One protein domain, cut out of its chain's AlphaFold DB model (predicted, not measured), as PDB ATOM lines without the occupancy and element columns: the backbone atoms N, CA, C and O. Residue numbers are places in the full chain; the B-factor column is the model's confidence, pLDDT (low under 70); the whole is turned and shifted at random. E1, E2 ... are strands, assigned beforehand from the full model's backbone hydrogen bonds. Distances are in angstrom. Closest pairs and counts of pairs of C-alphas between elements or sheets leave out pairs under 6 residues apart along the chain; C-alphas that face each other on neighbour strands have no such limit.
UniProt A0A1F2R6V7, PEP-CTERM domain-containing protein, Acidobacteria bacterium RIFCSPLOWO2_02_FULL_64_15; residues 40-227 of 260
ATOM      1  N   VAL A  40      42.995  84.145  42.227       67.25
ATOM      2  CA  VAL A  40      43.444  85.108  41.214       67.25
ATOM      3  C   VAL A  40      44.903  85.479  41.466       67.25
ATOM      4  O   VAL A  40      45.221  86.137  42.456       67.25
ATOM      5  N   LEU A  41      45.793  85.081  40.559       65.50
ATOM      6  CA  LEU A  41      47.202  85.477  40.582       65.50
ATOM      7  C   LEU A  41      47.469  86.515  39.503       65.50
ATOM      8  O   LEU A  41      47.189  86.236  38.340       65.50
ATOM      9  N   SER A  42      48.052  87.660  39.862       67.12
ATOM     10  CA  SER A  42      48.387  88.714  38.905       67.12
ATOM     11  C   SER A  42      49.875  89.026  38.813       67.12
ATOM     12  O   SER A  42      50.638  88.819  39.757       67.12
ATOM     13  N   THR A  43      50.298  89.509  37.644       67.12
ATOM     14  CA  THR A  43      51.651  90.038  37.423       67.12
ATOM     15  C   THR A  43      51.596  91.541  37.144       67.12
ATOM     16  O   THR A  43      50.563  92.032  36.680       67.12
ATOM     17  N   PRO A  44      52.676  92.298  37.422       70.31
ATOM     18  CA  PRO A  44      52.714  93.719  37.094       70.31
ATOM     19  C   PRO A  44      52.587  93.946  35.584       70.31
ATOM     20  O   PRO A  44      52.929  93.073  34.783       70.31
ATOM     21  N   ASN A  45      52.130  95.143  35.209       73.56
ATOM     22  CA  ASN A  45      52.150  95.584  33.819       73.56
ATOM     23  C   ASN A  45      53.603  95.785  33.387       73.56
ATOM     24  O   ASN A  45      54.324  96.568  34.011       73.56
ATOM     25  N   VAL A  46      54.029  95.088  32.335       72.69
ATOM     26  CA  VAL A  46      55.414  95.147  31.859       72.69
ATOM     27  C   VAL A  46      55.439  95.609  30.404       72.69
ATOM     28  O   VAL A  46      54.854  94.925  29.558       72.69
ATOM     29  N   PRO A  47      56.102  96.743  30.101       72.50
ATOM     30  CA  PRO A  47      56.386  97.128  28.729       72.50
ATOM     31  C   PRO A  47      57.449  96.202  28.132       72.50
ATOM     32  O   PRO A  47      58.406  95.811  28.809       72.50
ATOM     33  N   PHE A  48      57.296  95.846  26.864       69.31
ATOM     34  CA  PHE A  48      58.235  94.999  26.142       69.31
ATOM     35  C   PHE A  48      58.244  95.325  24.648       69.31
ATOM     36  O   PHE A  48      57.325  95.942  24.119       69.31
ATOM     37  N   LEU A  49      59.300  94.885  23.962       73.00
ATOM     38  CA  LEU A  49      59.346  94.888  22.503       73.00
ATOM     39  C   LEU A  49      58.727  93.612  21.954       73.00
ATOM     40  O   LEU A  49      59.124  92.516  22.350       73.00
ATOM     41  N   ILE A  50      57.862  93.750  20.956       69.44
ATOM     42  CA  ILE A  50      57.437  92.610  20.152       69.44
ATOM     43  C   ILE A  50      58.590  92.249  19.199       69.44
ATOM     44  O   ILE A  50      58.972  93.082  18.371       69.44
ATOM     45  N   PRO A  51      59.185  91.046  19.292       73.50
ATOM     46  CA  PRO A  51      60.253  90.644  18.387       73.50
ATOM     47  C   PRO A  51      59.704  90.480  16.965       73.50
ATOM     48  O   PRO A  51      58.676  89.845  16.741       73.50
ATOM     49  N   VAL A  52      60.413  91.065  16.004       74.31
ATOM     50  CA  VAL A  52      60.115  91.054  14.563       74.31
ATOM     51  C   VAL A  52      61.434  90.911  13.798       74.31
ATOM     52  O   VAL A  52      62.502  90.901  14.407       74.31
ATOM     53  N   ASN A  53      61.401  90.810  12.470       79.88
ATOM     54  CA  ASN A  53      62.607  90.680  11.640       79.88
ATOM     55  C   ASN A  53      63.434  89.415  11.919       79.88
ATOM     56  O   ASN A  53      64.657  89.451  12.026       79.88
ATOM     57  N   GLY A  54      62.740  88.288  12.061       80.75
ATOM     58  CA  GLY A  54      63.311  86.976  12.352       80.75
ATOM     59  C   GLY A  54      63.840  86.835  13.776       80.75
ATOM     60  O   GLY A  54      64.498  85.842  14.078       80.75
ATOM     61  N   GLN A  55      63.590  87.815  14.647       82.94
ATOM     62  CA  GLN A  55      64.050  87.751  16.023       82.94
ATOM     63  C   GLN A  55      63.161  86.859  16.875       82.94
ATOM     64  O   GLN A  55      61.945  86.769  16.687       82.94
ATOM     65  N   SER A  56      63.803  86.257  17.864       86.38
ATOM     66  CA  SER A  56      63.151  85.450  18.876       86.38
ATOM     67  C   SER A  56      63.674  85.837  20.244       86.38
ATOM     68  O   SER A  56      64.863  86.118  20.399       86.38
ATOM     69  N   GLY A  57      62.822  85.779  21.258       85.94
ATOM     70  CA  GLY A  57      63.327  85.806  22.619       85.94
ATOM     71  C   GLY A  57      62.280  85.565  23.680       85.94
ATOM     72  O   GLY A  57      61.173  85.111  23.403       85.94
ATOM     73  N   THR A  58      62.673  85.812  24.920       87.56
ATOM     74  CA  THR A  58      61.906  85.439  26.100       87.56
ATOM     75  C   THR A  58      61.674  86.657  26.974       87.56
ATOM     76  O   THR A  58      62.613  87.392  27.270       87.56
ATOM     77  N   LEU A  59      60.432  86.845  27.414       86.25
ATOM     78  CA  LEU A  59      60.048  87.770  28.473       86.25
ATOM     79  C   LEU A  59      59.598  86.951  29.675       86.25
ATOM     80  O   LEU A  59      58.673  86.156  29.565       86.25
ATOM     81  N   THR A  60      60.241  87.142  30.821       87.94
ATOM     82  CA  THR A  60      59.860  86.480  32.072       87.94
ATOM     83  C   THR A  60      59.357  87.516  33.063       87.94
ATOM     84  O   THR A  60      60.073  88.464  33.386       87.94
ATOM     85  N   ILE A  61      58.127  87.330  33.537       85.75
ATOM     86  CA  ILE A  61      57.451  88.199  34.497       85.75
ATOM     87  C   ILE A  61      57.182  87.399  35.769       85.75
ATOM     88  O   ILE A  61      56.674  86.280  35.711       85.75
ATOM     89  N   TYR A  62      57.503  87.980  36.923       85.94
ATOM     90  CA  TYR A  62      57.362  87.325  38.218       85.94
ATOM     91  C   TYR A  62      56.161  87.874  38.992       85.94
ATOM     92  O   TYR A  62      56.026  89.084  39.173       85.94
ATOM     93  N   SER A  63      55.315  86.986  39.518       83.38
ATOM     94  CA  SER A  63      54.160  87.360  40.347       83.38
ATOM     95  C   SER A  63      54.560  87.932  41.710       83.38
ATOM     96  O   SER A  63      53.777  88.624  42.349       83.38
ATOM     97  N   ASN A  64      55.783  87.659  42.174       80.75
ATOM     98  CA  ASN A  64      56.303  88.148  43.456       80.75
ATOM     99  C   ASN A  64      56.808  89.605  43.398       80.75
ATOM    100  O   ASN A  64      57.413  90.076  44.360       80.75
ATOM    101  N   GLY A  65      56.617  90.296  42.269       77.88
ATOM    102  CA  GLY A  65      57.057  91.677  42.068       77.88
ATOM    103  C   GLY A  65      58.546  91.841  41.748       77.88
ATOM    104  O   GLY A  65      59.020  92.973  41.676       77.88
ATOM    105  N   SER A  66      59.292  90.749  41.541       83.19
ATOM    106  CA  SER A  66      60.672  90.838  41.042       83.19
ATOM    107  C   SER A  66      60.703  91.495  39.663       83.19
ATOM    108  O   SER A  66      59.764  91.357  38.875       83.19
ATOM    109  N   ALA A  67      61.803  92.189  39.364       82.62
ATOM    110  CA  ALA A  67      61.984  92.827  38.067       82.62
ATOM    111  C   ALA A  67      61.875  91.791  36.930       82.62
ATOM    112  O   ALA A  67      62.440  90.698  37.052       82.62
ATOM    113  N   PRO A  68      61.166  92.109  35.833       84.06
ATOM    114  CA  PRO A  68      61.080  91.213  34.692       84.06
ATOM    115  C   PRO A  68      62.457  91.043  34.045       84.06
ATOM    116  O   PRO A  68      63.270  91.968  34.024       84.06
ATOM    117  N   THR A  69      62.707  89.863  33.486       87.25
ATOM    118  CA  THR A  69      63.952  89.564  32.768       87.25
ATOM    119  C   THR A  69      63.661  89.243  31.318       87.25
ATOM    120  O   THR A  69      62.674  88.567  31.018       87.25
ATOM    121  N   THR A  70      64.554  89.658  30.427       82.75
ATOM    122  CA  THR A  70      64.446  89.373  28.998       82.75
ATOM    123  C   THR A  70      65.711  88.738  28.447       82.75
ATOM    124  O   THR A  70      66.811  88.921  28.973       82.75
ATOM    125  N   SER A  71      65.550  87.944  27.395       83.81
ATOM    126  CA  SER A  71      66.649  87.342  26.644       83.81
ATOM    127  C   SER A  71      66.288  87.260  25.163       83.81
ATOM    128  O   SER A  71      65.115  87.251  24.802       83.81
ATOM    129  N   GLY A  72      67.288  87.238  24.277       74.06
ATOM    130  CA  GLY A  72      67.080  87.144  22.823       74.06
ATOM    131  C   GLY A  72      66.630  88.442  22.134       74.06
ATOM    132  O   GLY A  72      66.856  88.595  20.938       74.06
ATOM    133  N   PHE A  73      66.099  89.418  22.877       69.12
ATOM    134  CA  PHE A  73      65.835  90.779  22.398       69.12
ATOM    135  C   PHE A  73      66.145  91.820  23.483       69.12
ATOM    136  O   PHE A  73      66.107  91.527  24.678       69.12
ATOM    137  N   ASN A  74      66.459  93.052  23.074       63.28
ATOM    138  CA  ASN A  74      66.715  94.151  24.006       63.28
ATOM    139  C   ASN A  74      65.394  94.784  24.459       63.28
ATOM    140  O   ASN A  74      64.883  95.674  23.792       63.28
ATOM    141  N   SER A  75      64.847  94.359  25.594       59.34
ATOM    142  CA  SER A  75      63.558  94.859  26.101       59.34
ATOM    143  C   SER A  75      63.539  96.320  26.548       59.34
ATOM    144  O   SER A  75      62.473  96.824  26.886       59.34
ATOM    145  N   LEU A  76      64.696  96.983  26.600       56.94
ATOM    146  CA  LEU A  76      64.837  98.387  26.997       56.94
ATOM    147  C   LEU A  76      65.322  99.276  25.843       56.94
ATOM    148  O   LEU A  76      65.506 100.476  26.027       56.94
ATOM    149  N   GLY A  77      65.578  98.691  24.672       62.28
ATOM    150  CA  GLY A  77      66.027  99.414  23.488       62.28
ATOM    151  C   GLY A  77      64.886  99.688  22.521       62.28
ATOM    152  O   GLY A  77      63.828  99.074  22.599       62.28
ATOM    153  N   SER A  78      65.130 100.573  21.563       68.88
ATOM    154  CA  SER A  78      64.338 100.629  20.338       68.88
ATOM    155  C   SER A  78      65.071  99.866  19.242       68.88
ATOM    156  O   SER A  78      66.304  99.873  19.190       68.88
ATOM    157  N   GLN A  79      64.330  99.225  18.349       69.25
ATOM    158  CA  GLN A  79      64.893  98.629  17.146       69.25
ATOM    159  C   GLN A  79      64.387  99.355  15.916       69.25
ATOM    160  O   GLN A  79      63.195  99.593  15.774       69.25
ATOM    161  N   ILE A  80      65.298  99.680  15.008       76.25
ATOM    162  CA  ILE A  80      64.941 100.207  13.697       76.25
ATOM    163  C   ILE A  80      65.077  99.069  12.701       76.25
ATOM    164  O   ILE A  80      66.127  98.427  12.630       76.25
ATOM    165  N   PHE A  81      64.029  98.824  11.924       80.44
ATOM    166  CA  PHE A  81      64.082  97.856  10.838       80.44
ATOM    167  C   PHE A  81      63.332  98.368   9.614       80.44
ATOM    168  O   PHE A  81      62.361  99.118   9.720       80.44
ATOM    169  N   THR A  82      63.795  97.966   8.435       86.06
ATOM    170  CA  THR A  82      63.183  98.344   7.163       86.06
ATOM    171  C   THR A  82      62.434  97.149   6.593       86.06
ATOM    172  O   THR A  82      63.035  96.119   6.294       86.06
ATOM    173  N   LEU A  83      61.124  97.294   6.418       86.44
ATOM    174  CA  LEU A  83      60.316  96.378   5.620       86.44
ATOM    175  C   LEU A  83      60.415  96.779   4.152       86.44
ATOM    176  O   LEU A  83      60.187  97.935   3.795       86.44
ATOM    177  N   GLY A  84      60.709  95.812   3.287       89.62
ATOM    178  CA  GLY A  84      60.601  95.996   1.843       89.62
ATOM    179  C   GLY A  84      59.160  96.282   1.406       89.62
ATOM    180  O   GLY A  84      58.208  96.057   2.159       89.62
ATOM    181  N   ALA A  85      58.999  96.770   0.177       91.00
ATOM    182  CA  ALA A  85      57.690  96.855  -0.465       91.00
ATOM    183  C   ALA A  85      57.039  95.465  -0.524       91.00
ATOM    184  O   ALA A  85      57.731  94.490  -0.817       91.00
ATOM    185  N   GLN A  86      55.733  95.382  -0.253       91.94
ATOM    186  CA  GLN A  86      54.961  94.130  -0.309       91.94
ATOM    187  C   GLN A  86      55.604  92.968   0.464       91.94
ATOM    188  O   GLN A  86      55.625  91.828  -0.003       91.94
ATOM    189  N   SER A  87      56.174  93.258   1.633       90.94
ATOM    190  CA  SER A  87      56.908  92.272   2.425       90.94
ATOM    191  C   SER A  87      56.273  92.048   3.788       90.94
ATOM    192  O   SER A  87      55.625  92.934   4.351       90.94
ATOM    193  N   THR A  88      56.504  90.856   4.326       88.44
ATOM    194  CA  THR A  88      56.118  90.479   5.682       88.44
ATOM    195  C   THR A  88      57.370  90.157   6.481       88.44
ATOM    196  O   THR A  88      58.299  89.520   5.990       88.44
ATOM    197  N   SER A  89      57.373  90.595   7.730       86.88
ATOM    198  CA  SER A  89      58.389  90.296   8.722       86.88
ATOM    199  C   SER A  89      57.731  89.611   9.912       86.88
ATOM    200  O   SER A  89      56.610  89.961  10.271       86.88
ATOM    201  N   SER A  90      58.398  88.636  10.519       86.81
ATOM    202  CA  SER A  90      57.865  87.905  11.669       86.81
ATOM    203  C   SER A  90      58.890  87.770  12.787       86.81
ATOM    204  O   SER A  90      60.083  87.954  12.561       86.81
ATOM    205  N   GLY A  91      58.435  87.460  13.993       84.12
ATOM    206  CA  GLY A  91      59.285  87.104  15.124       84.12
ATOM    207  C   GLY A  91      58.509  86.316  16.173       84.12
ATOM    208  O   GLY A  91      57.290  86.168  16.070       84.12
ATOM    209  N   SER A  92      59.213  85.763  17.159       85.00
ATOM    210  CA  SER A  92      58.597  84.921  18.193       85.00
ATOM    211  C   SER A  92      58.954  85.365  19.609       85.00
ATOM    212  O   SER A  92      60.095  85.719  19.904       85.00
ATOM    213  N   LEU A  93      57.964  85.352  20.497       82.88
ATOM    214  CA  LEU A  93      58.108  85.710  21.900       82.88
ATOM    215  C   LEU A  93      57.647  84.548  22.771       82.88
ATOM    216  O   LEU A  93      56.500  84.123  22.695       82.88
ATOM    217  N   LEU A  94      58.526  84.093  23.655       86.44
ATOM    218  CA  LEU A  94      58.157  83.221  24.756       86.44
ATOM    219  C   LEU A  94      57.857  84.081  25.990       86.44
ATOM    220  O   LEU A  94      58.765  84.688  26.559       86.44
ATOM    221  N   LEU A  95      56.593  84.156  26.393       84.00
ATOM    222  CA  LEU A  95      56.159  84.849  27.601       84.00
ATOM    223  C   LEU A  95      56.051  83.850  28.756       84.00
ATOM    224  O   LEU A  95      55.163  83.002  28.780       84.00
ATOM    225  N   ASN A  96      56.943  83.980  29.731       86.88
ATOM    226  CA  ASN A  96      56.964  83.187  30.949       86.88
ATOM    227  C   ASN A  96      56.352  83.981  32.101       86.88
ATOM    228  O   ASN A  96      56.865  85.030  32.489       86.88
ATOM    229  N   LEU A  97      55.289  83.449  32.686       84.75
ATOM    230  CA  LEU A  97      54.655  83.978  33.885       84.75
ATOM    231  C   LEU A  97      55.036  83.073  35.054       84.75
ATOM    232  O   LEU A  97      54.616  81.917  35.121       84.75
ATOM    233  N   VAL A  98      55.885  83.578  35.944       86.62
ATOM    234  CA  VAL A  98      56.421  82.826  37.079       86.62
ATOM    235  C   VAL A  98      55.580  83.116  38.305       86.62
ATOM    236  O   VAL A  98      55.526  84.255  38.773       86.62
ATOM    237  N   PHE A  99      54.968  82.073  38.850       83.19
ATOM    238  CA  PHE A  99      54.143  82.159  40.040       83.19
ATOM    239  C   PHE A  99      54.846  81.520  41.232       83.19
ATOM    240  O   PHE A  99      55.434  80.438  41.138       83.19
ATOM    241  N   SER A 100      54.766  82.191  42.380       80.19
ATOM    242  CA  SER A 100      55.067  81.552  43.658       80.19
ATOM    243  C   SER A 100      54.058  80.435  43.900       80.19
ATOM    244  O   SER A 100      52.856  80.648  43.726       80.19
ATOM    245  N   GLY A 101      54.542  79.264  44.308       78.12
ATOM    246  CA  GLY A 101      53.664  78.162  44.669       78.12
ATOM    247  C   GLY A 101      52.690  78.554  45.783       78.12
ATOM    248  O   GLY A 101      52.985  79.415  46.614       78.12
ATOM    249  N   PHE A 102      51.517  77.936  45.787       76.69
ATOM    250  CA  PHE A 102      50.468  78.152  46.772       76.69
ATOM    251  C   PHE A 102      49.814  76.814  47.146       76.69
ATOM    252  O   PHE A 102      49.723  75.901  46.320       76.69
ATOM    253  N   PRO A 103      49.361  76.661  48.401       72.88
ATOM    254  CA  PRO A 103      48.665  75.457  48.819       72.88
ATOM    255  C   PRO A 103      47.282  75.391  48.169       72.88
ATOM    256  O   PRO A 103      46.498  76.338  48.241       72.88
ATOM    257  N   LEU A 104      46.967  74.244  47.572       69.12
ATOM    258  CA  LEU A 104      45.622  73.942  47.102       69.12
ATOM    259  C   LEU A 104      44.791  73.283  48.206       69.12
ATOM    260  O   LEU A 104      45.245  72.356  48.870       69.12
ATOM    261  N   GLY A 105      43.543  73.732  48.355       65.81
ATOM    262  CA  GLY A 105      42.546  73.095  49.225       65.81
ATOM    263  C   GLY A 105      41.837  71.887  48.594       65.81
ATOM    264  O   GLY A 105      41.003  71.264  49.247       65.81
ATOM    265  N   GLY A 106      42.135  71.563  47.333       69.56
ATOM    266  CA  GLY A 106      41.490  70.501  46.562       69.56
ATOM    267  C   GLY A 106      41.913  70.514  45.086       69.56
ATOM    268  O   GLY A 106      42.697  71.379  44.688       69.56
ATOM    269  N   PRO A 107      41.424  69.566  44.267       67.44
ATOM    270  CA  PRO A 107      41.729  69.524  42.837       67.44
ATOM    271  C   PRO A 107      41.161  70.751  42.109       67.44
ATOM    272  O   PRO A 107      40.102  71.253  42.477       67.44
ATOM    273  N   ILE A 108      41.847  71.218  41.064       65.81
ATOM    274  CA  ILE A 108      41.376  72.306  40.194       65.81
ATOM    275  C   ILE A 108      40.569  71.720  39.034       65.81
ATOM    276  O   ILE A 108      41.042  70.810  38.351       65.81
ATOM    277  N   VAL A 109      39.365  72.251  38.813       64.38
ATOM    278  CA  VAL A 109      38.484  71.853  37.700       64.38
ATOM    279  C   VAL A 109      38.555  72.811  36.521       64.38
ATOM    280  O   VAL A 109      38.484  72.342  35.392       64.38
ATOM    281  N   ASP A 110      38.781  74.105  36.763       63.81
ATOM    282  CA  ASP A 110      38.892  75.106  35.698       63.81
ATOM    283  C   ASP A 110      40.060  76.065  35.936       63.81
ATOM    284  O   ASP A 110      40.347  76.444  37.075       63.81
ATOM    285  N   ALA A 111      40.698  76.496  34.843       62.34
ATOM    286  CA  ALA A 111      41.618  77.625  34.840       62.34
ATOM    287  C   ALA A 111      41.248  78.630  33.746       62.34
ATOM    288  O   ALA A 111      40.962  78.265  32.605       62.34
ATOM    289  N   ALA A 112      41.306  79.912  34.081       63.75
ATOM    290  CA  ALA A 112      41.210  80.994  33.112       63.75
ATOM    291  C   ALA A 112      42.472  81.846  33.189       63.75
ATOM    292  O   ALA A 112      42.948  82.150  34.281       63.75
ATOM    293  N   ILE A 113      43.010  82.208  32.024       64.62
ATOM    294  CA  ILE A 113      44.153  83.109  31.918       64.62
ATOM    295  C   ILE A 113      43.699  84.310  31.108       64.62
ATOM    296  O   ILE A 113      43.433  84.214  29.913       64.62
ATOM    297  N   GLN A 114      43.653  85.466  31.742       64.44
ATOM    298  CA  GLN A 114      43.446  86.716  31.031       64.44
ATOM    299  C   GLN A 114      44.778  87.440  30.949       64.44
ATOM    300  O   GLN A 114      45.476  87.510  31.948       64.44
ATOM    301  N   PHE A 115      45.153  87.954  29.780       59.84
ATOM    302  CA  PHE A 115      46.241  88.918  29.640       59.84
ATOM    303  C   PHE A 115      45.956  89.792  28.429       59.84
ATOM    304  O   PHE A 115      45.633  89.300  27.356       59.84
ATOM    305  N   SER A 116      46.091  91.098  28.582       60.56
ATOM    306  CA  SER A 116      45.973  92.034  27.472       60.56
ATOM    307  C   SER A 116      47.361  92.301  26.913       60.56
ATOM    308  O   SER A 116      48.272  92.599  27.682       60.56
ATOM    309  N   VAL A 117      47.508  92.220  25.592       59.47
ATOM    310  CA  VAL A 117      48.651  92.807  24.893       59.47
ATOM    311  C   VAL A 117      48.128  94.045  24.196       59.47
ATOM    312  O   VAL A 117      47.363  93.948  23.244       59.47
ATOM    313  N   THR A 118      48.483  95.207  24.720       56.94
ATOM    314  CA  THR A 118      48.169  96.483  24.076       56.94
ATOM    315  C   THR A 118      49.443  97.013  23.463       56.94
ATOM    316  O   THR A 118      50.376  97.314  24.201       56.94
ATOM    317  N   ASP A 119      49.481  97.091  22.138       57.25
ATOM    318  CA  ASP A 119      50.518  97.808  21.407       57.25
ATOM    319  C   ASP A 119      50.053  99.254  21.247       57.25
ATOM    320  O   ASP A 119      49.054  99.529  20.578       57.25
ATOM    321  N   LEU A 120      50.728 100.170  21.928       52.16
ATOM    322  CA  LEU A 120      50.575 101.585  21.654       52.16
ATOM    323  C   LEU A 120      51.572 101.885  20.538       52.16
ATOM    324  O   LEU A 120      52.750 101.945  20.823       52.16
ATOM    325  N   ASP A 121      51.143 101.977  19.276       54.00
ATOM    326  CA  ASP A 121      51.466 103.170  18.482       54.00
ATOM    327  C   ASP A 121      51.118 103.105  16.991       54.00
ATOM    328  O   ASP A 121      51.099 102.073  16.314       54.00
ATOM    329  N   PHE A 122      50.843 104.323  16.529       52.75
ATOM    330  CA  PHE A 122      50.499 104.832  15.212       52.75
ATOM    331  C   PHE A 122      51.394 104.298  14.084       52.75
ATOM    332  O   PHE A 122      52.326 104.963  13.628       52.75
ATOM    333  N   LEU A 123      51.086 103.107  13.579       64.31
ATOM    334  CA  LEU A 123      51.587 102.697  12.277       64.31
ATOM    335  C   LEU A 123      50.855 103.438  11.150       64.31
ATOM    336  O   LEU A 123      49.675 103.760  11.291       64.31
ATOM    337  N   PRO A 124      51.513 103.667  10.001       64.19
ATOM    338  CA  PRO A 124      50.805 104.066   8.793       64.19
ATOM    339  C   PRO A 124      49.778 103.001   8.378       64.19
ATOM    340  O   PRO A 124      50.086 101.813   8.443       64.19
ATOM    341  N   ASP A 125      48.628 103.415   7.840       74.88
ATOM    342  CA  ASP A 125      47.496 102.537   7.475       74.88
ATOM    343  C   ASP A 125      47.842 101.367   6.527       74.88
ATOM    344  O   ASP A 125      47.102 100.391   6.425       74.88
ATOM    345  N   PHE A 126      48.961 101.449   5.800       68.88
ATOM    346  CA  PHE A 126      49.440 100.397   4.894       68.88
ATOM    347  C   PHE A 126      50.318  99.332   5.575       68.88
ATOM    348  O   PHE A 126      50.751  98.385   4.904       68.88
ATOM    349  N   VAL A 127      50.606  99.482   6.870       72.38
ATOM    350  CA  VAL A 127      51.323  98.502   7.688       72.38
ATOM    351  C   VAL A 127      50.338  97.851   8.651       72.38
ATOM    352  O   VAL A 127      49.751  98.526   9.487       72.38
ATOM    353  N   THR A 128      50.193  96.532   8.560       74.94
ATOM    354  CA  THR A 128      49.355  95.754   9.483       74.94
ATOM    355  C   THR A 128      50.217  94.934  10.433       74.94
ATOM    356  O   THR A 128      51.303  94.476  10.057       74.94
ATOM    357  N   LYS A 129      49.740  94.740  11.666       71.50
ATOM    358  CA  LYS A 129      50.375  93.903  12.688       71.50
ATOM    359  C   LYS A 129      49.445  92.752  13.073       71.50
ATOM    360  O   LYS A 129      48.226  92.834  12.972       71.50
ATOM    361  N   SER A 130      50.030  91.645  13.510       72.12
ATOM    362  CA  SER A 130      49.282  90.531  14.085       72.12
ATOM    363  C   SER A 130      50.132  89.826  15.131       72.12
ATOM    364  O   SER A 130      51.287  89.505  14.863       72.12
ATOM    365  N   ILE A 131      49.577  89.572  16.317       68.69
ATOM    366  CA  ILE A 131      50.212  88.740  17.345       68.69
ATOM    367  C   ILE A 131      49.319  87.544  17.604       68.69
ATOM    368  O   ILE A 131      48.205  87.701  18.092       68.69
ATOM    369  N   VAL A 132      49.851  86.361  17.335       71.94
ATOM    370  CA  VAL A 132      49.163  85.079  17.417       71.94
ATOM    371  C   VAL A 132      49.707  84.288  18.594       71.94
ATOM    372  O   VAL A 132      50.913  84.082  18.701       71.94
ATOM    373  N   LEU A 133      48.822  83.792  19.453       73.12
ATOM    374  CA  LEU A 133      49.182  82.852  20.510       73.12
ATOM    375  C   LEU A 133      49.091  81.414  19.980       73.12
ATOM    376  O   LEU A 133      48.030  80.999  19.518       73.12
ATOM    377  N   THR A 134      50.186  80.657  20.048       72.50
ATOM    378  CA  THR A 134      50.287  79.334  19.408       72.50
ATOM    379  C   THR A 134      50.204  78.185  20.406       72.50
ATOM    380  O   THR A 134      49.519  77.192  20.162       72.50
ATOM    381  N   GLU A 135      50.877  78.309  21.548       75.44
ATOM    382  CA  GLU A 135      51.009  77.224  22.524       75.44
ATOM    383  C   GLU A 135      51.036  77.755  23.955       75.44
ATOM    384  O   GLU A 135      51.473  78.878  24.216       75.44
ATOM    385  N   MET A 136      50.599  76.908  24.885       75.94
ATOM    386  CA  MET A 136      50.671  77.147  26.319       75.94
ATOM    387  C   MET A 136      51.196  75.911  27.037       75.94
ATOM    388  O   MET A 136      50.729  74.805  26.787       75.94
ATOM    389  N   ALA A 137      52.121  76.084  27.972       75.12
ATOM    390  CA  ALA A 137      52.657  74.992  28.774       75.12
ATOM    391  C   ALA A 137      52.754  75.383  30.248       75.12
ATOM    392  O   ALA A 137      53.089  76.519  30.582       75.12
ATOM    393  N   LEU A 138      52.503  74.413  31.128       74.62
ATOM    394  CA  LEU A 138      52.758  74.539  32.558       74.62
ATOM    395  C   LEU A 138      54.054  73.800  32.896       74.62
ATOM    396  O   LEU A 138      54.179  72.606  32.624       74.62
ATOM    397  N   ILE A 139      55.016  74.504  33.480       78.88
ATOM    398  CA  ILE A 139      56.380  74.022  33.710       78.88
ATOM    399  C   ILE A 139      56.726  74.167  35.192       78.88
ATOM    400  O   ILE A 139      56.406  75.172  35.823       78.88
ATOM    401  N   SER A 140      57.387  73.163  35.767       76.81
ATOM    402  CA  SER A 140      57.886  73.221  37.140       76.81
ATOM    403  C   SER A 140      58.961  74.292  37.232       76.81
ATOM    404  O   SER A 140      59.970  74.218  36.533       76.81
ATOM    405  N   GLY A 141      58.782  75.264  38.126       68.62
ATOM    406  CA  GLY A 141      59.771  76.313  38.371       68.62
ATOM    407  C   GLY A 141      61.017  75.804  39.100       68.62
ATOM    408  O   GLY A 141      62.014  76.516  39.154       68.62
ATOM    409  N   VAL A 142      60.977  74.582  39.641       72.44
ATOM    410  CA  VAL A 142      62.100  73.958  40.360       72.44
ATOM    411  C   VAL A 142      62.999  73.171  39.405       72.44
ATOM    412  O   VAL A 142      64.215  73.320  39.447       72.44
ATOM    413  N   ASN A 143      62.406  72.360  38.520       69.00
ATOM    414  CA  ASN A 143      63.152  71.423  37.669       69.00
ATOM    415  C   ASN A 143      63.104  71.763  36.171       69.00
ATOM    416  O   ASN A 143      63.725  71.066  35.372       69.00
ATOM    417  N   GLY A 144      62.329  72.773  35.760       66.62
ATOM    418  CA  GLY A 144      62.117  73.112  34.347       66.62
ATOM    419  C   GLY A 144      61.351  72.046  33.552       66.62
ATOM    420  O   GLY A 144      61.187  72.173  32.342       66.62
ATOM    421  N   THR A 145      60.879  70.983  34.209       70.94
ATOM    422  CA  THR A 145      60.133  69.895  33.576       70.94
ATOM    423  C   THR A 145      58.667  70.287  33.393       70.94
ATOM    424  O   THR A 145      58.084  70.841  34.331       70.94
ATOM    425  N   PRO A 146      58.033  69.973  32.248       65.50
ATOM    426  CA  PRO A 146      56.600  70.178  32.074       65.50
ATOM    427  C   PRO A 146      55.816  69.463  33.182       65.50
ATOM    428  O   PRO A 146      56.048  68.284  33.441       65.50
ATOM    429  N   ILE A 147      54.908  70.179  33.847       64.25
ATOM    430  CA  ILE A 147      53.978  69.601  34.836       64.25
ATOM    431  C   ILE A 147      52.709  69.069  34.151       64.25
ATOM    432  O   ILE A 147      51.928  68.332  34.745       64.25
ATOM    433  N   GLY A 148      52.529  69.411  32.876       63.81
ATOM    434  CA  GLY A 148      51.536  68.846  31.975       63.81
ATOM    435  C   GLY A 148      52.014  68.953  30.529       63.81
ATOM    436  O   GLY A 148      52.970  69.675  30.233       63.81
ATOM    437  N   SER A 149      51.360  68.227  29.626       63.22
ATOM    438  CA  SER A 149      51.619  68.371  28.193       63.22
ATOM    439  C   SER A 149      51.279  69.795  27.739       63.22
ATOM    440  O   SER A 149      50.236  70.314  28.150       63.22
ATOM    441  N   PRO A 150      52.109  70.422  26.887       68.56
ATOM    442  CA  PRO A 150      51.750  71.680  26.253       68.56
ATOM    443  C   PRO A 150      50.396  71.568  25.547       68.56
ATOM    444  O   PRO A 150      50.119  70.603  24.832       68.56
ATOM    445  N   ILE A 151      49.554  72.566  25.765       67.19
ATOM    446  CA  ILE A 151      48.266  72.727  25.113       67.19
ATOM    447  C   ILE A 151      48.509  73.539  23.845       67.19
ATOM    448  O   ILE A 151      48.908  74.705  23.901       67.19
ATOM    449  N   ASN A 152      48.259  72.921  22.692       67.31
ATOM    450  CA  ASN A 152      48.256  73.633  21.422       67.31
ATOM    451  C   ASN A 152      46.973  74.465  21.328       67.31
ATOM    452  O   ASN A 152      45.873  73.915  21.235       67.31
ATOM    453  N   LEU A 153      47.118  75.787  21.368       63.72
ATOM    454  CA  LEU A 153      45.995  76.714  21.469       63.72
ATOM    455  C   LEU A 153      45.301  76.977  20.130       63.72
ATOM    456  O   LEU A 153      44.167  77.459  20.135       63.72
ATOM    457  N   ALA A 154      45.901  76.577  19.003       57.88
ATOM    458  CA  ALA A 154      45.266  76.674  17.687       57.88
ATOM    459  C   ALA A 154      43.932  75.904  17.622       57.88
ATOM    460  O   ALA A 154      43.044  76.271  16.856       57.88
ATOM    461  N   ASN A 155      43.768  74.873  18.462       51.97
ATOM    462  CA  ASN A 155      42.564  74.042  18.526       51.97
ATOM    463  C   ASN A 155      41.493  74.556  19.504       51.97
ATOM    464  O   ASN A 155      40.353  74.101  19.440       51.97
ATOM    465  N   TYR A 156      41.846  75.459  20.423       51.53
ATOM    466  CA  TYR A 156      40.959  75.914  21.508       51.53
ATOM    467  C   TYR A 156      40.463  77.350  21.324       51.53
ATOM    468  O   TYR A 156      39.560  77.787  22.034       51.53
ATOM    469  N   LEU A 157      41.022  78.081  20.360       52.88
ATOM    470  CA  LEU A 157      40.588  79.424  20.003       52.88
ATOM    471  C   LEU A 157      39.624  79.371  18.808       52.88
ATOM    472  O   LEU A 157      39.964  78.757  17.791       52.88
ATOM    473  N   PRO A 158      38.445  80.022  18.871       42.06
ATOM    474  CA  PRO A 158      37.536  80.084  17.732       42.06
ATOM    475  C   PRO A 158      38.229  80.836  16.584       42.06
ATOM    476  O   PRO A 158      38.393  82.050  16.636       42.06
ATOM    477  N   GLY A 159      38.678  80.097  15.566       45.56
ATOM    478  CA  GLY A 159      39.339  80.649  14.378       45.56
ATOM    479  C   GLY A 159      40.867  80.535  14.335       45.56
ATOM    480  O   GLY A 159      41.464  81.050  13.395       45.56
ATOM    481  N   GLY A 160      41.513  79.864  15.297       43.69
ATOM    482  CA  GLY A 160      42.925  79.442  15.217       43.69
ATOM    483  C   GLY A 160      43.990  80.549  15.164       43.69
ATOM    484  O   GLY A 160      45.175  80.250  15.237       43.69
ATOM    485  N   THR A 161      43.598  81.820  15.057       45.91
ATOM    486  CA  THR A 161      44.502  82.973  14.993       45.91
ATOM    487  C   THR A 161      43.784  84.185  15.589       45.91
ATOM    488  O   THR A 161      42.881  84.737  14.964       45.91
ATOM    489  N   LEU A 162      44.138  84.601  16.807       51.12
ATOM    490  CA  LEU A 162      43.717  85.910  17.318       51.12
ATOM    491  C   LEU A 162      44.676  86.943  16.725       51.12
ATOM    492  O   LEU A 162      45.857  86.886  17.024       51.12
ATOM    493  N   SER A 163      44.196  87.830  15.853       48.81
ATOM    494  CA  SER A 163      44.978  88.967  15.351       48.81
ATOM    495  C   SER A 163      44.631  90.196  16.177       48.81
ATOM    496  O   SER A 163      43.455  90.511  16.337       48.81
ATOM    497  N   THR A 164      45.638  90.876  16.712       50.84
ATOM    498  CA  THR A 164      45.471  91.916  17.732       50.84
ATOM    499  C   THR A 164      45.993  93.266  17.276       50.84
ATOM    500  O   THR A 164      47.013  93.751  17.751       50.84
ATOM    501  N   ASP A 165      45.246  93.924  16.397       50.66
ATOM    502  CA  ASP A 165      45.383  95.376  16.289       50.66
ATOM    503  C   ASP A 165      44.636  96.005  17.471       50.66
ATOM    504  O   ASP A 165      43.411  96.118  17.461       50.66
ATOM    505  N   ASN A 166      45.385  96.389  18.509       50.09
ATOM    506  CA  ASN A 166      44.886  97.163  19.651       50.09
ATOM    507  C   ASN A 166      43.744  96.476  20.443       50.09
ATOM    508  O   ASN A 166      42.771  97.114  20.850       50.09
ATOM    509  N   GLN A 167      43.844  95.156  20.647       50.31
ATOM    510  CA  GLN A 167      42.813  94.354  21.318       50.31
ATOM    511  C   GLN A 167      43.325  93.674  22.588       50.31
ATOM    512  O   GLN A 167      44.341  92.984  22.592       50.31
ATOM    513  N   THR A 168      42.546  93.792  23.665       50.44
ATOM    514  CA  THR A 168      42.670  92.933  24.845       50.44
ATOM    515  C   THR A 168      42.415  91.481  24.447       50.44
ATOM    516  O   THR A 168      41.283  91.098  24.151       50.44
ATOM    517  N   ILE A 169      43.456  90.650  24.490       52.69
ATOM    518  CA  ILE A 169      43.295  89.197  24.429       52.69
ATOM    519  C   ILE A 169      42.659  88.746  25.747       52.69
ATOM    520  O   ILE A 169      43.026  89.176  26.835       52.69
ATOM    521  N   THR A 170      41.637  87.906  25.683       51.84
ATOM    522  CA  THR A 170      41.066  87.279  26.877       51.84
ATOM    523  C   THR A 170      40.879  85.808  26.562       51.84
ATOM    524  O   THR A 170      40.046  85.461  25.727       51.84
ATOM    525  N   LEU A 171      41.672  84.940  27.197       53.88
ATOM    526  CA  LEU A 171      41.542  83.491  27.045       53.88
ATOM    527  C   LEU A 171      40.616  82.975  28.147       53.88
ATOM    528  O   LEU A 171      41.050  82.481  29.189       53.88
ATOM    529  N   ASN A 172      39.315  83.122  27.909       52.50
ATOM    530  CA  ASN A 172      38.276  82.657  28.817       52.50
ATOM    531  C   ASN A 172      37.474  81.510  28.193       52.50
ATOM    532  O   ASN A 172      36.941  81.685  27.096       52.50
ATOM    533  N   PRO A 173      37.196  80.444  28.956       49.78
ATOM    534  CA  PRO A 173      38.091  79.673  29.824       49.78
ATOM    535  C   PRO A 173      38.816  78.573  29.027       49.78
ATOM    536  O   PRO A 173      38.271  78.030  28.066       49.78
ATOM    537  N   ILE A 174      40.029  78.198  29.443       51.75
ATOM    538  CA  ILE A 174      40.680  76.995  28.913       51.75
ATOM    539  C   ILE A 174      40.261  75.855  29.833       51.75
ATOM    540  O   ILE A 174      40.787  75.719  30.936       51.75
ATOM    541  N   SER A 175      39.310  75.026  29.396       48.38
ATOM    542  CA  SER A 175      39.086  73.744  30.063       48.38
ATOM    543  C   SER A 175      40.384  72.951  29.967       48.38
ATOM    544  O   SER A 175      40.775  72.493  28.892       48.38
ATOM    545  N   LEU A 176      41.081  72.842  31.093       49.06
ATOM    546  CA  LEU A 176      42.274  72.027  31.218       49.06
ATOM    547  C   LEU A 176      41.816  70.575  31.105       49.06
ATOM    548  O   LEU A 176      41.290  69.996  32.052       49.06
ATOM    549  N   ILE A 177      41.924  70.022  29.901       43.56
ATOM    550  CA  ILE A 177      41.631  68.620  29.631       43.56
ATOM    551  C   ILE A 177      42.980  67.939  29.394       43.56
ATOM    552  O   ILE A 177      43.618  68.219  28.378       43.56
ATOM    553  N   PRO A 178      43.429  67.042  30.291       49.69
ATOM    554  CA  PRO A 178      42.746  66.527  31.486       49.69
ATOM    555  C   PRO A 178      42.797  67.480  32.703       49.69
ATOM    556  O   PRO A 178      43.714  68.300  32.791       49.69
ATOM    557  N   PRO A 179      41.854  67.351  33.663       54.25
ATOM    558  CA  PRO A 179      41.863  68.146  34.890       54.25
ATOM    559  C   PRO A 179      43.174  67.939  35.657       54.25
ATOM    560  O   PRO A 179      43.681  66.817  35.738       54.25
ATOM    561  N   LEU A 180      43.720  69.017  36.233       57.72
ATOM    562  CA  LEU A 180      45.030  69.048  36.903       57.72
ATOM    563  C   LEU A 180      44.996  68.398  38.299       57.72
ATOM    564  O   LEU A 180      45.478  68.958  39.281       57.72
ATOM    565  N   THR A 181      44.418  67.203  38.408       54.78
ATOM    566  CA  THR A 181      44.218  66.489  39.679       54.78
ATOM    567  C   THR A 181      45.520  66.006  40.325       54.78
ATOM    568  O   THR A 181      45.502  65.629  41.494       54.78
ATOM    569  N   SER A 182      46.647  66.039  39.604       56.66
ATOM    570  CA  SER A 182      47.965  65.613  40.095       56.66
ATOM    571  C   SER A 182      49.024  66.718  40.120       56.66
ATOM    572  O   SER A 182      50.199  66.415  40.323       56.66
ATOM    573  N   VAL A 183      48.659  67.979  39.865       61.53
ATOM    574  CA  VAL A 183      49.640  69.070  39.836       61.53
ATOM    575  C   VAL A 183      49.823  69.650  41.231       61.53
ATOM    576  O   VAL A 183      48.917  70.258  41.798       61.53
ATOM    577  N   ASP A 184      51.022  69.465  41.774       68.12
ATOM    578  CA  ASP A 184      51.441  70.102  43.015       68.12
ATOM    579  C   ASP A 184      51.851  71.558  42.754       68.12
ATOM    580  O   ASP A 184      52.953  71.843  42.279       68.12
ATOM    581  N   PHE A 185      50.947  72.482  43.076       73.31
ATOM    582  CA  PHE A 185      51.192  73.920  43.003       73.31
ATOM    583  C   PHE A 185      51.880  74.482  44.250       73.31
ATOM    584  O   PHE A 185      52.113  75.684  44.298       73.31
ATOM    585  N   THR A 186      52.235  73.669  45.254       76.56
ATOM    586  CA  THR A 186      52.964  74.175  46.434       76.56
ATOM    587  C   THR A 186      54.369  74.656  46.079       76.56
ATOM    588  O   THR A 186      54.915  75.536  46.747       76.56
ATOM    589  N   ASN A 187      54.931  74.133  44.990       81.69
ATOM    590  CA  ASN A 187      56.197  74.572  44.427       81.69
ATOM    591  C   ASN A 187      55.996  75.700  43.400       81.69
ATOM    592  O   ASN A 187      54.953  75.763  42.747       81.69
ATOM    593  N   PRO A 188      56.997  76.582  43.204       83.50
ATOM    594  CA  PRO A 188      56.967  77.560  42.124       83.50
ATOM    595  C   PRO A 188      56.747  76.895  40.764       83.50
ATOM    596  O   PRO A 188      57.299  75.827  40.479       83.50
ATOM    597  N   PHE A 189      55.982  77.555  39.903       81.62
ATOM    598  CA  PHE A 189      55.682  77.076  38.558       81.62
ATOM    599  C   PHE A 189      55.694  78.224  37.554       81.62
ATOM    600  O   PHE A 189      55.614  79.402  37.908       81.62
ATOM    601  N   ILE A 190      55.823  77.859  36.286       83.75
ATOM    602  CA  ILE A 190      55.897  78.776  35.160       83.75
ATOM    603  C   ILE A 190      54.770  78.424  34.202       83.75
ATOM    604  O   ILE A 190      54.657  77.288  33.744       83.75
ATOM    605  N   LEU A 191      53.953  79.415  33.885       82.12
ATOM    606  CA  LEU A 191      53.035  79.372  32.762       82.12
ATOM    607  C   LEU A 191      53.745  80.001  31.560       82.12
ATOM    608  O   LEU A 191      54.005  81.201  31.543       82.12
ATOM    609  N   SER A 192      54.094  79.171  30.585       83.06
ATOM    610  CA  SER A 192      54.810  79.567  29.374       83.06
ATOM    611  C   SER A 192      53.831  79.707  28.214       83.06
ATOM    612  O   SER A 192      53.091  78.773  27.914       83.06
ATOM    613  N   LEU A 193      53.857  80.854  27.541       80.00
ATOM    614  CA  LEU A 193      53.010  81.201  26.403       80.00
ATOM    615  C   LEU A 193      53.899  81.481  25.189       80.00
ATOM    616  O   LEU A 193      54.792  82.322  25.257       80.00
ATOM    617  N   SER A 194      53.663  80.784  24.081       82.31
ATOM    618  CA  SER A 194      54.378  81.018  22.824       82.31
ATOM    619  C   SER A 194      53.567  81.945  21.929       82.31
ATOM    620  O   SER A 194      52.459  81.596  21.517       82.31
ATOM    621  N   LEU A 195      54.118  83.117  21.615       78.69
ATOM    622  CA  LEU A 195      53.523  84.115  20.736       78.69
ATOM    623  C   LEU A 195      54.340  84.251  19.445       78.69
ATOM    624  O   LEU A 195      55.569  84.257  19.465       78.69
ATOM    625  N   SER A 196      53.651  84.423  18.324       79.81
ATOM    626  CA  SER A 196      54.226  84.765  17.026       79.81
ATOM    627  C   SER A 196      53.705  86.126  16.601       79.81
ATOM    628  O   SER A 196      52.497  86.320  16.516       79.81
ATOM    629  N   ALA A 197      54.600  87.052  16.286       76.88
ATOM    630  CA  ALA A 197      54.245  88.361  15.768       76.88
ATOM    631  C   ALA A 197      54.564  88.458  14.279       76.88
ATOM    632  O   ALA A 197      55.586  87.947  13.821       76.88
ATOM    633  N   THR A 198      53.703  89.130  13.525       79.38
ATOM    634  CA  THR A 198      53.913  89.442  12.114       79.38
ATOM    635  C   THR A 198      53.603  90.907  11.837       79.38
ATOM    636  O   THR A 198      52.704  91.500  12.430       79.38
ATOM    637  N   VAL A 199      54.377  91.500  10.932       80.31
ATOM    638  CA  VAL A 199      54.199  92.859  10.418       80.31
ATOM    639  C   VAL A 199      54.220  92.779   8.903       80.31
ATOM    640  O   VAL A 199      55.168  92.237   8.337       80.31
ATOM    641  N   THR A 200      53.201  93.311   8.238       83.62
ATOM    642  CA  THR A 200      53.095  93.281   6.775       83.62
ATOM    643  C   THR A 200      53.037  94.694   6.220       83.62
ATOM    644  O   THR A 200      52.180  95.481   6.606       83.62
ATOM    645  N   ASN A 201      53.938  95.013   5.291       87.62
ATOM    646  CA  ASN A 201      53.905  96.243   4.509       87.62
ATOM    647  C   ASN A 201      53.210  95.965   3.173       87.62
ATOM    648  O   ASN A 201      53.773  95.291   2.314       87.62
ATOM    649  N   SER A 202      52.013  96.515   2.984       88.31
ATOM    650  CA  SER A 202      51.245  96.373   1.737       88.31
ATOM    651  C   SER A 202      51.573  97.440   0.683       88.31
ATOM    652  O   SER A 202      51.081  97.373  -0.445       88.31
ATOM    653  N   SER A 203      52.414  98.423   1.019       88.25
ATOM    654  CA  SER A 203      52.787  99.495   0.096       88.25
ATOM    655  C   SER A 203      53.791  99.037  -0.969       88.25
ATOM    656  O   SER A 203      54.491  98.030  -0.831       88.25
ATOM    657  N   TRP A 204      53.893  99.831  -2.036       93.19
ATOM    658  CA  TRP A 204      54.847  99.635  -3.134       93.19
ATOM    659  C   TRP A 204      56.251 100.179  -2.830       93.19
ATOM    660  O   TRP A 204      57.138 100.112  -3.677       93.19
ATOM    661  N   SER A 205      56.466 100.714  -1.628       91.12
ATOM    662  CA  SER A 205      57.733 101.294  -1.182       91.12
ATOM    663  C   SER A 205      58.224 100.631   0.099       91.12
ATOM    664  O   SER A 205      57.437 100.129   0.897       91.12
ATOM    665  N   SER A 206      59.536 100.646   0.325       89.94
ATOM    666  CA  SER A 206      60.086 100.239   1.617       89.94
ATOM    667  C   SER A 206      59.708 101.233   2.712       89.94
ATOM    668  O   SER A 206      59.688 102.441   2.475       89.94
ATOM    669  N   VAL A 207      59.490 100.728   3.919       85.25
ATOM    670  CA  VAL A 207      59.115 101.519   5.091       85.25
ATOM    671  C   VAL A 207      60.084 101.187   6.213       85.25
ATOM    672  O   VAL A 207      60.344 100.017   6.484       85.25
ATOM    673  N   THR A 208      60.623 102.212   6.864       84.94
ATOM    674  CA  THR A 208      61.450 102.030   8.060       84.94
ATOM    675  C   THR A 208      60.584 102.249   9.285       84.94
ATOM    676  O   THR A 208      59.961 103.299   9.417       84.94
ATOM    677  N   LEU A 209      60.530 101.242  10.149       79.00
ATOM    678  CA  LEU A 209      59.753 101.247  11.376       79.00
ATOM    679  C   LEU A 209      60.679 101.363  12.578       79.00
ATOM    680  O   LEU A 209      61.757 100.764  12.615       79.00
ATOM    681  N   LEU A 210      60.214 102.120  13.565       77.38
ATOM    682  CA  LEU A 210      60.754 102.114  14.910       77.38
ATOM    683  C   LEU A 210      59.905 101.146  15.739       77.38
ATOM    684  O   LEU A 210      58.693 101.296  15.822       77.38
ATOM    685  N   ASN A 211      60.547 100.128  16.295       71.75
ATOM    686  CA  ASN A 211      59.965  99.207  17.256       71.75
ATOM    687  C   ASN A 211      60.420  99.638  18.649       71.75
ATOM    688  O   ASN A 211      61.598  99.512  18.996       71.75
ATOM    689  N   THR A 212      59.498 100.205  19.403       68.56
ATOM    690  CA  THR A 212      59.663 100.770  20.742       68.56
ATOM    691  C   THR A 212      58.973  99.868  21.764       68.56
ATOM    692  O   THR A 212      58.066  99.118  21.401       68.56
ATOM    693  N   PRO A 213      59.424  99.846  23.036       62.12
ATOM    694  CA  PRO A 213      58.856  98.976  24.066       62.12
ATOM    695  C   PRO A 213      57.518  99.532  24.567       62.12
ATOM    696  O   PRO A 213      57.363  99.881  25.734       62.12
ATOM    697  N   GLU A 214      56.563  99.658  23.654       62.53
ATOM    698  CA  GLU A 214      55.236 100.229  23.879       62.53
ATOM    699  C   GLU A 214      54.153  99.153  23.976       62.53
ATOM    700  O   GLU A 214      53.043  99.432  24.434       62.53
ATOM    701  N   ALA A 215      54.486  97.904  23.634       62.00
ATOM    702  CA  ALA A 215      53.624  96.778  23.926       62.00
ATOM    703  C   ALA A 215      53.607  96.540  25.437       62.00
ATOM    704  O   ALA A 215      54.645  96.347  26.067       62.00
ATOM    705  N   ILE A 216      52.420  96.541  26.030       63.75
ATOM    706  CA  ILE A 216      52.227  96.295  27.457       63.75
ATOM    707  C   ILE A 216      51.528  94.951  27.605       63.75
ATOM    708  O   ILE A 216      50.412  94.777  27.110       63.75
ATOM    709  N   VAL A 217      52.151  94.018  28.330       65.19
ATOM    710  CA  VAL A 217      51.401  92.903  28.918       65.19
ATOM    711  C   VAL A 217      50.738  93.440  30.178       65.19
ATOM    712  O   VAL A 217      51.435  93.834  31.114       65.19
ATOM    713  N   SER A 218      49.408  93.490  30.200       63.34
ATOM    714  CA  SER A 218      48.635  93.968  31.351       63.34
ATOM    715  C   SER A 218      47.515  93.014  31.739       63.34
ATOM    716  O   SER A 218      47.106  92.159  30.954       63.34
ATOM    717  N   ASN A 219      47.013  93.162  32.968       61.69
ATOM    718  CA  ASN A 219      45.890  92.378  33.493       61.69
ATOM    719  C   ASN A 219      46.105  90.862  33.404       61.69
ATOM    720  O   ASN A 219      45.145  90.122  33.190       61.69
ATOM    721  N   VAL A 220      47.357  90.405  33.553       63.56
ATOM    722  CA  VAL A 220      47.636  88.975  33.679       63.56
ATOM    723  C   VAL A 220      46.903  88.495  34.918       63.56
ATOM    724  O   VAL A 220      47.222  88.946  36.014       63.56
ATOM    725  N   SER A 221      45.914  87.630  34.750       66.00
ATOM    726  CA  SER A 221      45.251  86.955  35.854       66.00
ATOM    727  C   SER A 221      45.115  85.477  35.542       66.00
ATOM    728  O   SER A 221      44.583  85.107  34.499       66.00
ATOM    729  N   LEU A 222      45.626  84.632  36.433       68.12
ATOM    730  CA  LEU A 222      45.311  83.210  36.455       68.12
ATOM    731  C   LEU A 222      44.223  83.012  37.504       68.12
ATOM    732  O   LEU A 222      44.488  83.245  38.678       68.12
ATOM    733  N   SER A 223      43.030  82.614  37.072       70.31
ATOM    734  CA  SER A 223      41.915  82.229  37.935       70.31
ATOM    735  C   SER A 223      41.827  80.713  37.983       70.31
ATOM    736  O   SER A 223      41.615  80.097  36.940       70.31
ATOM    737  N   LEU A 224      41.955  80.114  39.164       70.88
ATOM    738  CA  LEU A 224      41.801  78.670  39.358       70.88
ATOM    739  C   LEU A 224      40.547  78.384  40.174       70.88
ATOM    740  O   LEU A 224      40.437  78.866  41.301       70.88
ATOM    741  N   THR A 225      39.638  77.584  39.621       72.19
ATOM    742  CA  THR A 225      38.398  77.173  40.289       72.19
ATOM    743  C   THR A 225      38.589  75.786  40.900       72.19
ATOM    744  O   THR A 225      38.762  74.808  40.157       72.19
ATOM    745  N   PRO A 226      38.571  75.652  42.237       69.81
ATOM    746  CA  PRO A 226      38.656  74.352  42.885       69.81
ATOM    747  C   PRO A 226      37.378  73.545  42.664       69.81
ATOM    748  O   PRO A 226      36.281  74.097  42.561       69.81
ATOM    749  N   GLN A 227      37.509  72.222  42.631       70.00
ATOM    750  CA  GLN A 227      36.355  71.339  42.604       70.00
ATOM    751  C   GLN A 227      35.560  71.559  43.894       70.00
ATOM    752  O   GLN A 227      36.139  71.444  44.982       70.00
TER     753      GLN A 227
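Overview. This is residues 40 to 227 of the 260 residues of the protein "PEP-CTERM domain-containing protein" of Acidobacteria bacterium RIFCSPLOWO2_02_FULL_64_15 (UniProt A0A1F2R6V7). Two twisted sheets stand face to face as a sandwich, one of E4, E3, E6, E10 and E8, the other of E1, E2, E7, E9 and E12, with their strands crossed at 40 degrees. A small two-stranded ribbon, E5 and E11, lies at one end of the long axis. The printed part has 188 residues, with no named helix and twelve named strands, E1 to E12 in order along the chain, and its class is all strand. The first sheet has the order E4, E3, E6, E10, E8 and is mixed; the second is branched, its neighbour pairs antiparallel. The whole is compact yet elongated, with a radius of gyration of the C-alphas of 17.5 A and spans of 59 by 34 by 25 A.

Along the chain. E1 is residues 40 to 42, beginning at C-alpha 40 (43.444, 85.108, 41.214), and E2 is residues 46 to 48. E3 is residues 56 to 62, 20.3 A long, E4 residues 69 to 71 and E5 residues 79 to 83. E6, residues 87 to 99, measures 39.0 A, and E7, residues 108 to 119, 33.0 A. E8, residues 127 to 140, is the longest strand by residues, 39.4 A from C-alpha 127 at (51.323, 98.502, 7.688). E9 is residues 170 to 174, E10 residues 189 to 201, 39.1 A, and E11 residues 207 to 211. E12, residues 215 to 226, runs 33.0 A to C-alpha 226 at (38.656, 74.352, 42.885).

Arrangement. E12 has E1 and E2 on one side and E7 on the other; N 41 and O 222 are 2.9 A apart, N 48 and O 215 2.8 A, and N 116 and O 218 2.8 A. E9 is antiparallel to E7, with N 171 and O 113 at 3.3 A. In the other sheet E3 and E4 form a hairpin, with N 58 and O 71 at 2.8 A. E3 and E6 are parallel, N 59 and O 94 being 2.9 A apart. E10 is antiparallel to E6, with N 93 and O 195 at 2.8 A, and to E8, with N 130 and O 198 at 2.9 A. E5 and E11 are antiparallel, N 81 and O 209 being 3.1 A apart. The closest C-alphas of E5 and E10 are those of Leu 83 and Asn 201, 6.5 A apart.

Size, cuts and confidence. The two C-alphas farthest apart, those of Gly 105 and Trp 204, are 60.0 A apart. The printed part has no cut. The links E8 to E9, 29 residues, and E9 to E10, 14 residues, are long; residues 151 to 152 of the first pair antiparallel with residues 135 to 136 of E8. The mean pLDDT of the printed part is 70.7, and 90 residues are under 70, among them residues 104 to 124 and 146 to 184.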